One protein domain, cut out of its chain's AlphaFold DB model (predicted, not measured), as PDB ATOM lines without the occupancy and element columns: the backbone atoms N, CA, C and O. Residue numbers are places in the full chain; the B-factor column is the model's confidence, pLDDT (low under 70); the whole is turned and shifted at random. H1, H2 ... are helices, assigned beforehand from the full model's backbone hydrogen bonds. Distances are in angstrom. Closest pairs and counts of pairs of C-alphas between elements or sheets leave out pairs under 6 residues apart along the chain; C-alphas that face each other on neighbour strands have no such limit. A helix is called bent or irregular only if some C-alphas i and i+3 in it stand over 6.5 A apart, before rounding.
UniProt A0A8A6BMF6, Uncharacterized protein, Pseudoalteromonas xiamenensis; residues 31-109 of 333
ATOM      1  N   GLU A  31      72.665  -4.957-237.144       65.75
ATOM      2  CA  GLU A  31      72.303  -4.624-235.759       65.75
ATOM      3  C   GLU A  31      72.459  -5.823-234.810       65.75
ATOM      4  O   GLU A  31      72.946  -5.654-233.696       65.75
ATOM      5  N   GLN A  32      72.106  -7.036-235.251       64.38
ATOM      6  CA  GLN A  32      72.299  -8.268-234.471       64.38
ATOM      7  C   GLN A  32      73.779  -8.591-234.285       64.38
ATOM      8  O   GLN A  32      74.208  -8.979-233.201       64.38
ATOM      9  N   LEU A  33      74.572  -8.399-235.338       71.38
ATOM     10  CA  LEU A  33      76.013  -8.582-235.274       71.38
ATOM     11  C   LEU A  33      76.652  -7.558-234.330       71.38
ATOM     12  O   LEU A  33      77.509  -7.919-233.530       71.38
ATOM     13  N   GLU A  34      76.227  -6.293-234.394       76.88
ATOM     14  CA  GLU A  34      76.673  -5.263-233.455       76.88
ATOM     15  C   GLU A  34      76.279  -5.615-232.014       76.88
ATOM     16  O   GLU A  34      77.111  -5.488-231.116       76.88
ATOM     17  N   PHE A  35      75.051  -6.078-231.784       70.50
ATOM     18  CA  PHE A  35      74.594  -6.519-230.468       70.50
ATOM     19  C   PHE A  35      75.463  -7.644-229.911       70.50
ATOM     20  O   PHE A  35      76.097  -7.456-228.875       70.50
ATOM     21  N   ASN A  36      75.582  -8.753-230.642       68.19
ATOM     22  CA  ASN A  36      76.344  -9.920-230.201       68.19
ATOM     23  C   ASN A  36      77.807  -9.569-229.911       68.19
ATOM     24  O   ASN A  36      78.345  -9.963-228.884       68.19
ATOM     25  N   VAL A  37      78.446  -8.768-230.772       77.56
ATOM     26  CA  VAL A  37      79.840  -8.349-230.562       77.56
ATOM     27  C   VAL A  37      79.988  -7.502-229.299       77.56
ATOM     28  O   VAL A  37      80.959  -7.682-228.573       77.56
ATOM     29  N   ASN A  38      79.083  -6.559-229.030       78.00
ATOM     30  CA  ASN A  38      79.220  -5.694-227.854       78.00
ATOM     31  C   ASN A  38      78.894  -6.421-226.549       78.00
ATOM     32  O   ASN A  38      79.604  -6.203-225.570       78.00
ATOM     33  N   THR A  39      77.886  -7.296-226.555       70.12
ATOM     34  CA  THR A  39      77.536  -8.139-225.406       70.12
ATOM     35  C   THR A  39      78.702  -9.052-225.040       70.12
ATOM     36  O   THR A  39      79.188  -8.989-223.914       70.12
ATOM     37  N   GLU A  40      79.253  -9.779-226.014       75.56
ATOM     38  CA  GLU A  40      80.415 -10.650-225.804       75.56
ATOM     39  C   GLU A  40      81.632  -9.860-225.289       75.56
ATOM     40  O   GLU A  40      82.303 -10.242-224.336       75.56
ATOM     41  N   MET A  41      81.906  -8.690-225.877       82.88
ATOM     42  CA  MET A  41      82.989  -7.807-225.428       82.88
ATOM     43  C   MET A  41      82.795  -7.280-223.999       82.88
ATOM     44  O   MET A  41      83.778  -6.888-223.360       82.88
ATOM     45  N   ALA A  42      81.555  -7.170-223.526       74.44
ATOM     46  CA  ALA A  42      81.241  -6.737-222.174       74.44
ATOM     47  C   ALA A  42      81.375  -7.893-221.172       74.44
ATOM     48  O   ALA A  42      81.995  -7.681-220.132       74.44
ATOM     49  N   MET A  43      80.904  -9.095-221.524       74.19
ATOM     50  CA  MET A  43      81.075 -10.327-220.738       74.19
ATOM     51  C   MET A  43      82.560 -10.654-220.541       74.19
ATOM     52  O   MET A  43      83.058 -10.582-219.423       74.19
ATOM     53  N   LEU A  44      83.333 -10.759-221.630       78.25
ATOM     54  CA  LEU A  44      84.788 -11.000-221.582       78.25
ATOM     55  C   LEU A  44      85.568  -9.960-220.756       78.25
ATOM     56  O   LEU A  44      86.685 -10.210-220.296       78.25
ATOM     57  N   ARG A  45      85.018  -8.749-220.600       81.50
ATOM     58  CA  ARG A  45      85.586  -7.727-219.716       81.50
ATOM     59  C   ARG A  45      85.169  -7.941-218.261       81.50
ATOM     60  O   ARG A  45      86.013  -7.762-217.387       81.50
ATOM     61  N   ALA A  46      83.904  -8.261-218.005       72.06
ATOM     62  CA  ALA A  46      83.380  -8.532-216.668       72.06
ATOM     63  C   ALA A  46      84.038  -9.768-216.034       72.06
ATOM     64  O   ALA A  46      84.310  -9.756-214.835       72.06
ATOM     65  N   ASP A  47      84.381 -10.758-216.855       72.56
ATOM     66  CA  ASP A  47      85.040 -12.006-216.444       72.56
ATOM     67  C   ASP A  47      86.556 -11.856-216.297       72.56
ATOM     68  O   ASP A  47      87.260 -12.774-215.890       72.56
ATOM     69  N   GLY A  48      87.100 -10.687-216.647       77.12
ATOM     70  CA  GLY A  48      88.536 -10.432-216.581       77.12
ATOM     71  C   GLY A  48      89.356 -11.171-217.647       77.12
ATOM     72  O   GLY A  48      90.588 -11.120-217.601       77.12
ATOM     73  N   THR A  49      88.720 -11.792-218.649       83.25
ATOM     74  CA  THR A  49      89.397 -12.523-219.734       83.25
ATOM     75  C   THR A  49      90.424 -11.649-220.456       83.25
ATOM     76  O   THR A  49      91.529 -12.097-220.777       83.25
ATOM     77  N   PHE A  50      90.113 -10.369-220.693       85.31
ATOM     78  CA  PHE A  50      91.074  -9.447-221.309       85.31
ATOM     79  C   PHE A  50      92.298  -9.195-220.428       85.31
ATOM     80  O   PHE A  50      93.417  -9.237-220.947       85.31
ATOM     81  N   ALA A  51      92.106  -8.971-219.125       84.75
ATOM     82  CA  ALA A  51      93.184  -8.734-218.165       84.75
ATOM     83  C   ALA A  51      94.142  -9.921-218.115       84.75
ATOM     84  O   ALA A  51      95.367  -9.762-218.117       84.75
ATOM     85  N   GLN A  52      93.580 -11.125-218.126       83.12
ATOM     86  CA  GLN A  52      94.362 -12.340-218.060       83.12
ATOM     87  C   GLN A  52      95.132 -12.602-219.355       83.12
ATOM     88  O   GLN A  52      96.350 -12.789-219.321       83.12
ATOM     89  N   LEU A  53      94.471 -12.550-220.514       86.38
ATOM     90  CA  LEU A  53      95.152 -12.728-221.796       86.38
ATOM     91  C   LEU A  53      96.224 -11.656-222.010       86.38
ATOM     92  O   LEU A  53      97.279 -11.953-222.571       86.38
ATOM     93  N   ALA A  54      96.000 -10.429-221.531       88.94
ATOM     94  CA  ALA A  54      97.001  -9.366-221.516       88.94
ATOM     95  C   ALA A  54      98.238  -9.768-220.698       88.94
ATOM     96  O   ALA A  54      99.358  -9.709-221.213       88.94
ATOM     97  N   LYS A  55      98.038 -10.268-219.470       89.00
ATOM     98  CA  LYS A  55      99.106 -10.791-218.604       89.00
ATOM     99  C   LYS A  55      99.868 -11.945-219.270       89.00
ATOM    100  O   LYS A  55     101.091 -11.878-219.370       89.00
ATOM    101  N   CYS A  56      99.170 -12.959-219.782       87.44
ATOM    102  CA  CYS A  56      99.791 -14.147-220.381       87.44
ATOM    103  C   CYS A  56     100.550 -13.851-221.678       87.44
ATOM    104  O   CYS A  56     101.591 -14.443-221.952       87.44
ATOM    105  N   SER A  57     100.028 -12.940-222.501       90.56
ATOM    106  CA  SER A  57     100.631 -12.588-223.791       90.56
ATOM    107  C   SER A  57     101.629 -11.435-223.717       90.56
ATOM    108  O   SER A  57     102.244 -11.096-224.732       90.56
ATOM    109  N   ASN A  58     101.794 -10.827-222.536       92.19
ATOM    110  CA  ASN A  58     102.569  -9.605-222.332       92.19
ATOM    111  C   ASN A  58     102.143  -8.472-223.293       92.19
ATOM    112  O   ASN A  58     102.969  -7.759-223.870       92.19
ATOM    113  N   LYS A  59     100.830  -8.340-223.507       93.12
ATOM    114  CA  LYS A  59     100.192  -7.270-224.291       93.12
ATOM    115  C   LYS A  59      99.327  -6.424-223.366       93.12
ATOM    116  O   LYS A  59      98.998  -6.844-222.265       93.12
ATOM    117  N   SER A  60      98.938  -5.228-223.802       95.06
ATOM    118  CA  SER A  60      97.944  -4.456-223.054       95.06
ATOM    119  C   SER A  60      96.545  -5.047-223.237       95.06
ATOM    120  O   SER A  60      96.222  -5.562-224.310       95.06
ATOM    121  N   GLU A  61      95.690  -4.899-222.223       92.88
ATOM    122  CA  GLU A  61      94.257  -5.216-222.324       92.88
ATOM    123  C   GLU A  61      93.603  -4.562-223.536       92.88
ATOM    124  O   GLU A  61      92.798  -5.185-224.216       92.88
ATOM    125  N   GLU A  62      93.975  -3.321-223.849       94.25
ATOM    126  CA  GLU A  62      93.435  -2.598-224.996       94.25
ATOM    127  C   GLU A  62      93.765  -3.291-226.326       94.25
ATOM    128  O   GLU A  62      92.912  -3.370-227.210       94.25
ATOM    129  N   ILE A  63      94.977  -3.838-226.476       94.69
ATOM    130  CA  ILE A  63      95.358  -4.602-227.671       94.69
ATOM    131  C   ILE A  63      94.529  -5.884-227.769       94.69
ATOM    132  O   ILE A  63      94.062  -6.220-228.859       94.69
ATOM    133  N   ILE A  64      94.325  -6.579-226.646       91.38
ATOM    134  CA  ILE A  64      93.501  -7.790-226.606       91.38
ATOM    135  C   ILE A  64      92.052  -7.456-226.965       91.38
ATOM    136  O   ILE A  64      91.518  -8.019-227.920       91.38
ATOM    137  N   ALA A  65      91.449  -6.483-226.285       91.06
ATOM    138  CA  ALA A  65      90.071  -6.058-226.502       91.06
ATOM    139  C   ALA A  65      89.832  -5.585-227.948       91.06
ATOM    140  O   ALA A  65      88.864  -5.994-228.588       91.06
ATOM    141  N   ASN A  66      90.728  -4.772-228.515       94.50
ATOM    142  CA  ASN A  66      90.620  -4.347-229.915       94.50
ATOM    143  C   ASN A  66      90.790  -5.521-230.891       94.50
ATOM    144  O   ASN A  66      90.128  -5.561-231.932       94.50
ATOM    145  N   GLY A  67      91.641  -6.489-230.548       91.38
ATOM    146  CA  GLY A  67      91.779  -7.744-231.275       91.38
ATOM    147  C   GLY A  67      90.467  -8.526-231.326       91.38
ATOM    148  O   GLY A  67      90.014  -8.873-232.417       91.38
ATOM    149  N   TYR A  68      89.829  -8.739-230.171       89.81
ATOM    150  CA  TYR A  68      88.529  -9.412-230.073       89.81
ATOM    151  C   TYR A  68      87.440  -8.654-230.829       89.81
ATOM    152  O   TYR A  68      86.738  -9.247-231.645       89.81
ATOM    153  N   LYS A  69      87.374  -7.327-230.687       90.81
ATOM    154  CA  LYS A  69      86.419  -6.484-231.421       90.81
ATOM    155  C   LYS A  69      86.544  -6.624-232.945       90.81
ATOM    156  O   LYS A  69      85.549  -6.529-233.657       90.81
ATOM    157  N   ALA A  70      87.753  -6.862-233.459       91.81
ATOM    158  CA  ALA A  70      87.997  -7.111-234.882       91.81
ATOM    159  C   ALA A  70      87.809  -8.584-235.302       91.81
ATOM    160  O   ALA A  70      87.651  -8.863-236.498       91.81
ATOM    161  N   LEU A  71      87.875  -9.521-234.353       88.44
ATOM    162  CA  LEU A  71      87.743 -10.963-234.564       88.44
ATOM    163  C   LEU A  71      86.282 -11.415-234.539       88.44
ATOM    164  O   LEU A  71      85.849 -12.092-235.469       88.44
ATOM    165  N   LEU A  72      85.535 -11.010-233.510       83.69
ATOM    166  CA  LEU A  72      84.170 -11.453-233.231       83.69
ATOM    167  C   LEU A  72      83.237 -11.348-234.445       83.69
ATOM    168  O   LEU A  72      82.636 -12.361-234.802       83.69
ATOM    169  N   PRO A  73      83.182 -10.220-235.189       84.38
ATOM    170  CA  PRO A  73      82.310 -10.131-236.357       84.38
ATOM    171  C   PRO A  73      82.630 -11.175-237.436       84.38
ATOM    172  O   PRO A  73      81.742 -11.635-238.150       84.38
ATOM    173  N   LYS A  74      83.910 -11.548-237.578       84.69
ATOM    174  CA  LYS A  74      84.361 -12.528-238.575       84.69
ATOM    175  C   LYS A  74      83.984 -13.945-238.168       84.69
ATOM    176  O   LYS A  74      83.594 -14.719-239.030       84.69
ATOM    177  N   CYS A  75      84.100 -14.278-236.882       78.56
ATOM    178  CA  CYS A  75      83.765 -15.617-236.403       78.56
ATOM    179  C   CYS A  75      82.258 -15.837-236.271       78.56
ATOM    180  O   CYS A  75      81.781 -16.892-236.666       78.56
ATOM    181  N   LEU A  76      81.494 -14.829-235.844       74.38
ATOM    182  CA  LEU A  76      80.029 -14.913-235.756       74.38
ATOM    183  C   LEU A  76      79.340 -15.039-237.123       74.38
ATOM    184  O   LEU A  76      78.203 -15.489-237.207       74.38
ATOM    185  N   THR A  77      80.019 -14.649-238.202       77.25
ATOM    186  CA  THR A  77      79.519 -14.782-239.580       77.25
ATOM    187  C   THR A  77      80.171 -15.937-240.346       77.25
ATOM    188  O   THR A  77      79.891 -16.116-241.534       77.25
ATOM    189  N   ALA A  78      81.045 -16.709-239.690       70.38
ATOM    190  CA  ALA A  78      81.686 -17.873-240.285       70.38
ATOM    191  C   ALA A  78      80.694 -19.036-240.445       70.38
ATOM    192  O   ALA A  78      79.620 -19.055-239.846       70.38
ATOM    193  N   ASP A  79      81.066 -20.025-241.257       68.81
ATOM    194  CA  ASP A  79      80.335 -21.294-241.324       68.81
ATOM    195  C   ASP A  79      80.303 -21.921-239.916       68.81
ATOM    196  O   ASP A  79      81.380 -22.008-239.309       68.81
ATOM    197  N   PRO A  80      79.138 -22.361-239.393       63.47
ATOM    198  CA  PRO A  80      79.026 -23.047-238.106       63.47
ATOM    199  C   PRO A  80      80.094 -24.119-237.867       63.47
ATOM    200  O   PRO A  80      80.672 -24.175-236.784       63.47
ATOM    201  N   ALA A  81      80.455 -24.894-238.898       62.94
ATOM    202  CA  ALA A  81      81.487 -25.932-238.801       62.94
ATOM    203  C   ALA A  81      82.912 -25.384-238.556       62.94
ATOM    204  O   ALA A  81      83.835 -26.134-238.244       62.94
ATOM    205  N   SER A  82      83.113 -24.076-238.715       68.62
ATOM    206  CA  SER A  82      84.408 -23.397-238.641       68.62
ATOM    207  C   SER A  82      84.521 -22.378-237.505       68.62
ATOM    208  O   SER A  82      85.622 -21.877-237.270       68.62
ATOM    209  N   ILE A  83      83.440 -22.104-236.765       69.25
ATOM    210  CA  ILE A  83      83.399 -21.078-235.708       69.25
ATOM    211  C   ILE A  83      84.505 -21.301-234.669       69.25
ATOM    212  O   ILE A  83      85.305 -20.399-234.416       69.25
ATOM    213  N   GLN A  84      84.622 -22.517-234.132       66.94
ATOM    214  CA  GLN A  84      85.620 -22.837-233.108       66.94
ATOM    215  C   GLN A  84      87.057 -22.619-233.609       66.94
ATOM    216  O   GLN A  84      87.888 -22.012-232.932       66.94
ATOM    217  N   SER A  85      87.354 -23.054-234.840       74.25
ATOM    218  CA  SER A  85      88.686 -22.856-235.429       74.25
ATOM    219  C   SER A  85      88.968 -21.386-235.768       74.25
ATOM    220  O   SER A  85      90.122 -20.954-235.669       74.25
ATOM    221  N   CYS A  86      87.935 -20.601-236.105       78.06
ATOM    222  CA  CYS A  86      88.032 -19.155-236.296       78.06
ATOM    223  C   CYS A  86      88.454 -18.454-235.005       78.06
ATOM    224  O   CYS A  86      89.437 -17.706-235.022       78.06
ATOM    225  N   TYR A  87      87.761 -18.732-233.894       78.94
ATOM    226  CA  TYR A  87      88.094 -18.176-232.584       78.94
ATOM    227  C   TYR A  87      89.512 -18.533-232.185       78.94
ATOM    228  O   TYR A  87      90.329 -17.646-231.955       78.94
ATOM    229  N   PHE A  88      89.838 -19.823-232.217       78.38
ATOM    230  CA  PHE A  88      91.150 -20.303-231.822       78.38
ATOM    231  C   PHE A  88      92.283 -19.637-232.618       78.38
ATOM    232  O   PHE A  88      93.193 -19.029-232.054       78.38
ATOM    233  N   THR A  89      92.191 -19.665-233.950       82.69
ATOM    234  CA  THR A  89      93.196 -19.051-234.834       82.69
ATOM    235  C   THR A  89      93.271 -17.535-234.636       82.69
ATOM    236  O   THR A  89      94.342 -16.931-234.732       82.69
ATOM    237  N   GLY A  90      92.130 -16.895-234.392       85.44
ATOM    238  CA  GLY A  90      92.038 -15.470-234.121       85.44
ATOM    239  C   GLY A  90      92.730 -15.078-232.823       85.44
ATOM    240  O   GLY A  90      93.564 -14.173-232.829       85.44
ATOM    241  N   ILE A  91      92.448 -15.798-231.740       87.00
ATOM    242  CA  ILE A  91      93.038 -15.575-230.418       87.00
ATOM    243  C   ILE A  91      94.553 -15.762-230.479       87.00
ATOM    244  O   ILE A  91      95.287 -14.898-229.997       87.00
ATOM    245  N   GLN A  92      95.048 -16.803-231.156       87.44
ATOM    246  CA  GLN A  92      96.487 -16.989-231.381       87.44
ATOM    247  C   GLN A  92      97.126 -15.810-232.126       87.44
ATOM    248  O   GLN A  92      98.234 -15.398-231.799       87.44
ATOM    249  N   LYS A  93      96.438 -15.221-233.111       92.31
ATOM    250  CA  LYS A  93      96.944 -14.038-233.833       92.31
ATOM    251  C   LYS A  93      96.951 -12.777-232.970       92.31
ATOM    252  O   LYS A  93      97.872 -11.972-233.092       92.31
ATOM    253  N   ILE A  94      95.938 -12.593-232.124       90.81
ATOM    254  CA  ILE A  94      95.829 -11.440-231.219       90.81
ATOM    255  C   ILE A  94      96.920 -11.511-230.148       90.81
ATOM    256  O   ILE A  94      97.651 -10.542-229.928       90.81
ATOM    257  N   THR A  95      97.041 -12.672-229.507       88.81
ATOM    258  CA  THR A  95      97.907 -12.904-228.344       88.81
ATOM    259  C   THR A  95      99.343 -13.258-228.736       88.81
ATOM    260  O   THR A  95     100.277 -12.922-228.018       88.81
ATOM    261  N   GLY A  96      99.558 -13.877-229.897       90.56
ATOM    262  CA  GLY A  96     100.850 -14.455-230.281       90.56
ATOM    263  C   GLY A  96     101.197 -15.738-229.519       90.56
ATOM    264  O   GLY A  96     102.319 -16.227-229.646       90.56
ATOM    265  N   LEU A  97     100.264 -16.274-228.729       87.19
ATOM    266  CA  LEU A  97     100.457 -17.480-227.936       87.19
ATOM    267  C   LEU A  97     100.181 -18.731-228.775       87.19
ATOM    268  O   LEU A  97      99.279 -18.766-229.615       87.19
ATOM    269  N   SER A  98     100.968 -19.779-228.540       87.50
ATOM    270  CA  SER A  98     100.695 -21.111-229.081       87.50
ATOM    271  C   SER A  98      99.507 -21.767-228.372       87.50
ATOM    272  O   SER A  98      99.067 -21.313-227.320       87.50
ATOM    273  N   LYS A  99      99.013 -22.878-228.933       80.25
ATOM    274  CA  LYS A  99      97.926 -23.674-228.346       80.25
ATOM    275  C   LYS A  99      98.179 -24.004-226.872       80.25
ATOM    276  O   LYS A  99      97.382 -23.667-226.013       80.25
ATOM    277  N   THR A 100      99.338 -24.593-226.596       82.50
ATOM    278  CA  THR A 100      99.727 -25.026-225.251       82.50
ATOM    279  C   THR A 100      99.874 -23.851-224.288       82.50
ATOM    280  O   THR A 100      99.577 -23.979-223.111       82.50
ATOM    281  N   GLN A 101     100.310 -22.684-224.771       81.50
ATOM    282  CA  GLN A 101     100.413 -21.491-223.928       81.50
ATOM    283  C   GLN A 101      99.049 -20.873-223.612       81.50
ATOM    284  O   GLN A 101      98.897 -20.298-222.541       81.50
ATOM    285  N   LEU A 102      98.081 -20.975-224.527       81.12
ATOM    286  CA  LEU A 102      96.701 -20.573-224.255       81.12
ATOM    287  C   LEU A 102      96.057 -21.506-223.228       81.12
ATOM    288  O   LEU A 102      95.489 -21.007-222.272       81.12
ATOM    289  N   GLU A 103      96.246 -22.820-223.362       78.44
ATOM    290  CA  GLU A 103      95.746 -23.811-222.392       78.44
ATOM    291  C   GLU A 103      96.318 -23.571-220.983       78.44
ATOM    292  O   GLU A 103      95.579 -23.564-220.009       78.44
ATOM    293  N   ILE A 104      97.621 -23.291-220.869       78.56
ATOM    294  CA  ILE A 104      98.246 -22.950-219.576       78.56
ATOM    295  C   ILE A 104      97.712 -21.619-219.029       78.56
ATOM    296  O   ILE A 104      97.558 -21.467-217.822       78.56
ATOM    297  N   CYS A 105      97.462 -20.640-219.903       76.75
ATOM    298  CA  CYS A 105      96.895 -19.361-219.487       76.75
ATOM    299  C   CYS A 105      95.476 -19.542-218.934       76.75
ATOM    300  O   CYS A 105      95.144 -18.948-217.920       76.75
ATOM    301  N   GLU A 106      94.668 -20.386-219.568       69.00
ATOM    302  CA  GLU A 106      93.302 -20.702-219.151       69.00
ATOM    303  C   GLU A 106      93.276 -21.459-217.814       69.00
ATOM    304  O   GLU A 106      92.487 -21.115-216.944       69.00
ATOM    305  N   GLU A 107      94.221 -22.376-217.571       65.19
ATOM    306  CA  GLU A 107      94.362 -23.061-216.274       65.19
ATOM    307  C   GLU A 107      94.619 -22.089-215.093       65.19
ATOM    308  O   GLU A 107      94.281 -22.418-213.955       65.19
ATOM    309  N   GLU A 108      95.145 -20.873-215.325       61.69
ATOM    310  CA  GLU A 108      95.256 -19.831-214.281       61.69
ATOM    311  C   GLU A 108      93.904 -19.184-213.897       61.69
ATOM    312  O   GLU A 108      93.860 -18.503-212.870       61.69
ATOM    313  N   LEU A 109      92.821 -19.372-214.672       55.69
ATOM    314  CA  LEU A 109      91.456 -18.974-214.266       55.69
ATOM    315  C   LEU A 109      90.865 -19.932-213.227       55.69
ATOM    316  O   LEU A 109      89.907 -19.574-212.547       55.69
TER     317      LEU A 109
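What this domain is: This is residues 31 to 109 of the 333 residues of an uncharacterized protein of Pseudoalteromonas xiamenensis (UniProt A0A8A6BMF6). Three long helices make the body, with H3 packed against H1 along one side and folded back into a hairpin with H4 along another; the short helices H2 and H5 lie across one end. The 79 printed residues hold five named helices, in the order H1 to H5, and no named strand; the class is all helix. The whole is compact, with a radius of gyration of the C-alphas of 12.3 A and spans of 33 by 25 by 19 A.

Where its parts are: H1, residues 31 to 46, begins with C-alpha 31 at (72.303, -4.624, -235.759) and is 22.4 A long. H2 is residues 49 to 57. H3, residues 61 to 76, is 21.8 A long; it has a kink of 29 degrees near residue 70 and is only just irregular, with C-alphas 70 and 73 6.6 A apart. H4, residues 80 to 95, is 23.6 A long and irregular, with C-alphas 81 and 84 7.7 A apart. H5, residues 99 to 107, ends with C-alpha 107 at (94.362, -23.061, -216.274).

How they stand to each other: H1 touches H3, closest at the C-alphas of Val 37 and Leu 72, 6.0 A, opposite ways at 37 degrees, only just a steep tilt. H3 and H4 form a helical hairpin at a shallow tilt of 18 degrees, closest at the C-alphas of Gly 67 and Ile 94, 5.5 A. H2 touches H3 at residues 61 to 65 alone, closest at the C-alphas of Ala 54 and Glu 61, 5.0 A. H2 and H5 only just touch, with 3 pairs of C-alphas within 8 A, closest at Cys 56 and Cys 105, 6.0 A. H1 and H4 are apart. Each O i to N i+4 pair is within hydrogen-bond range in H2 and H5; H1 has 11 of 12, H3 and H4 10 of 12.

The domain as a whole: The C-alphas of Glu 31 and Thr 100, the two farthest apart, are 35.8 A apart. The printed part has no cut, and its four links between helices are tight. Mean pLDDT of the printed part is 80.4; residues 31 to 32, 36, 79 to 84 and 106 to 109 are under 70.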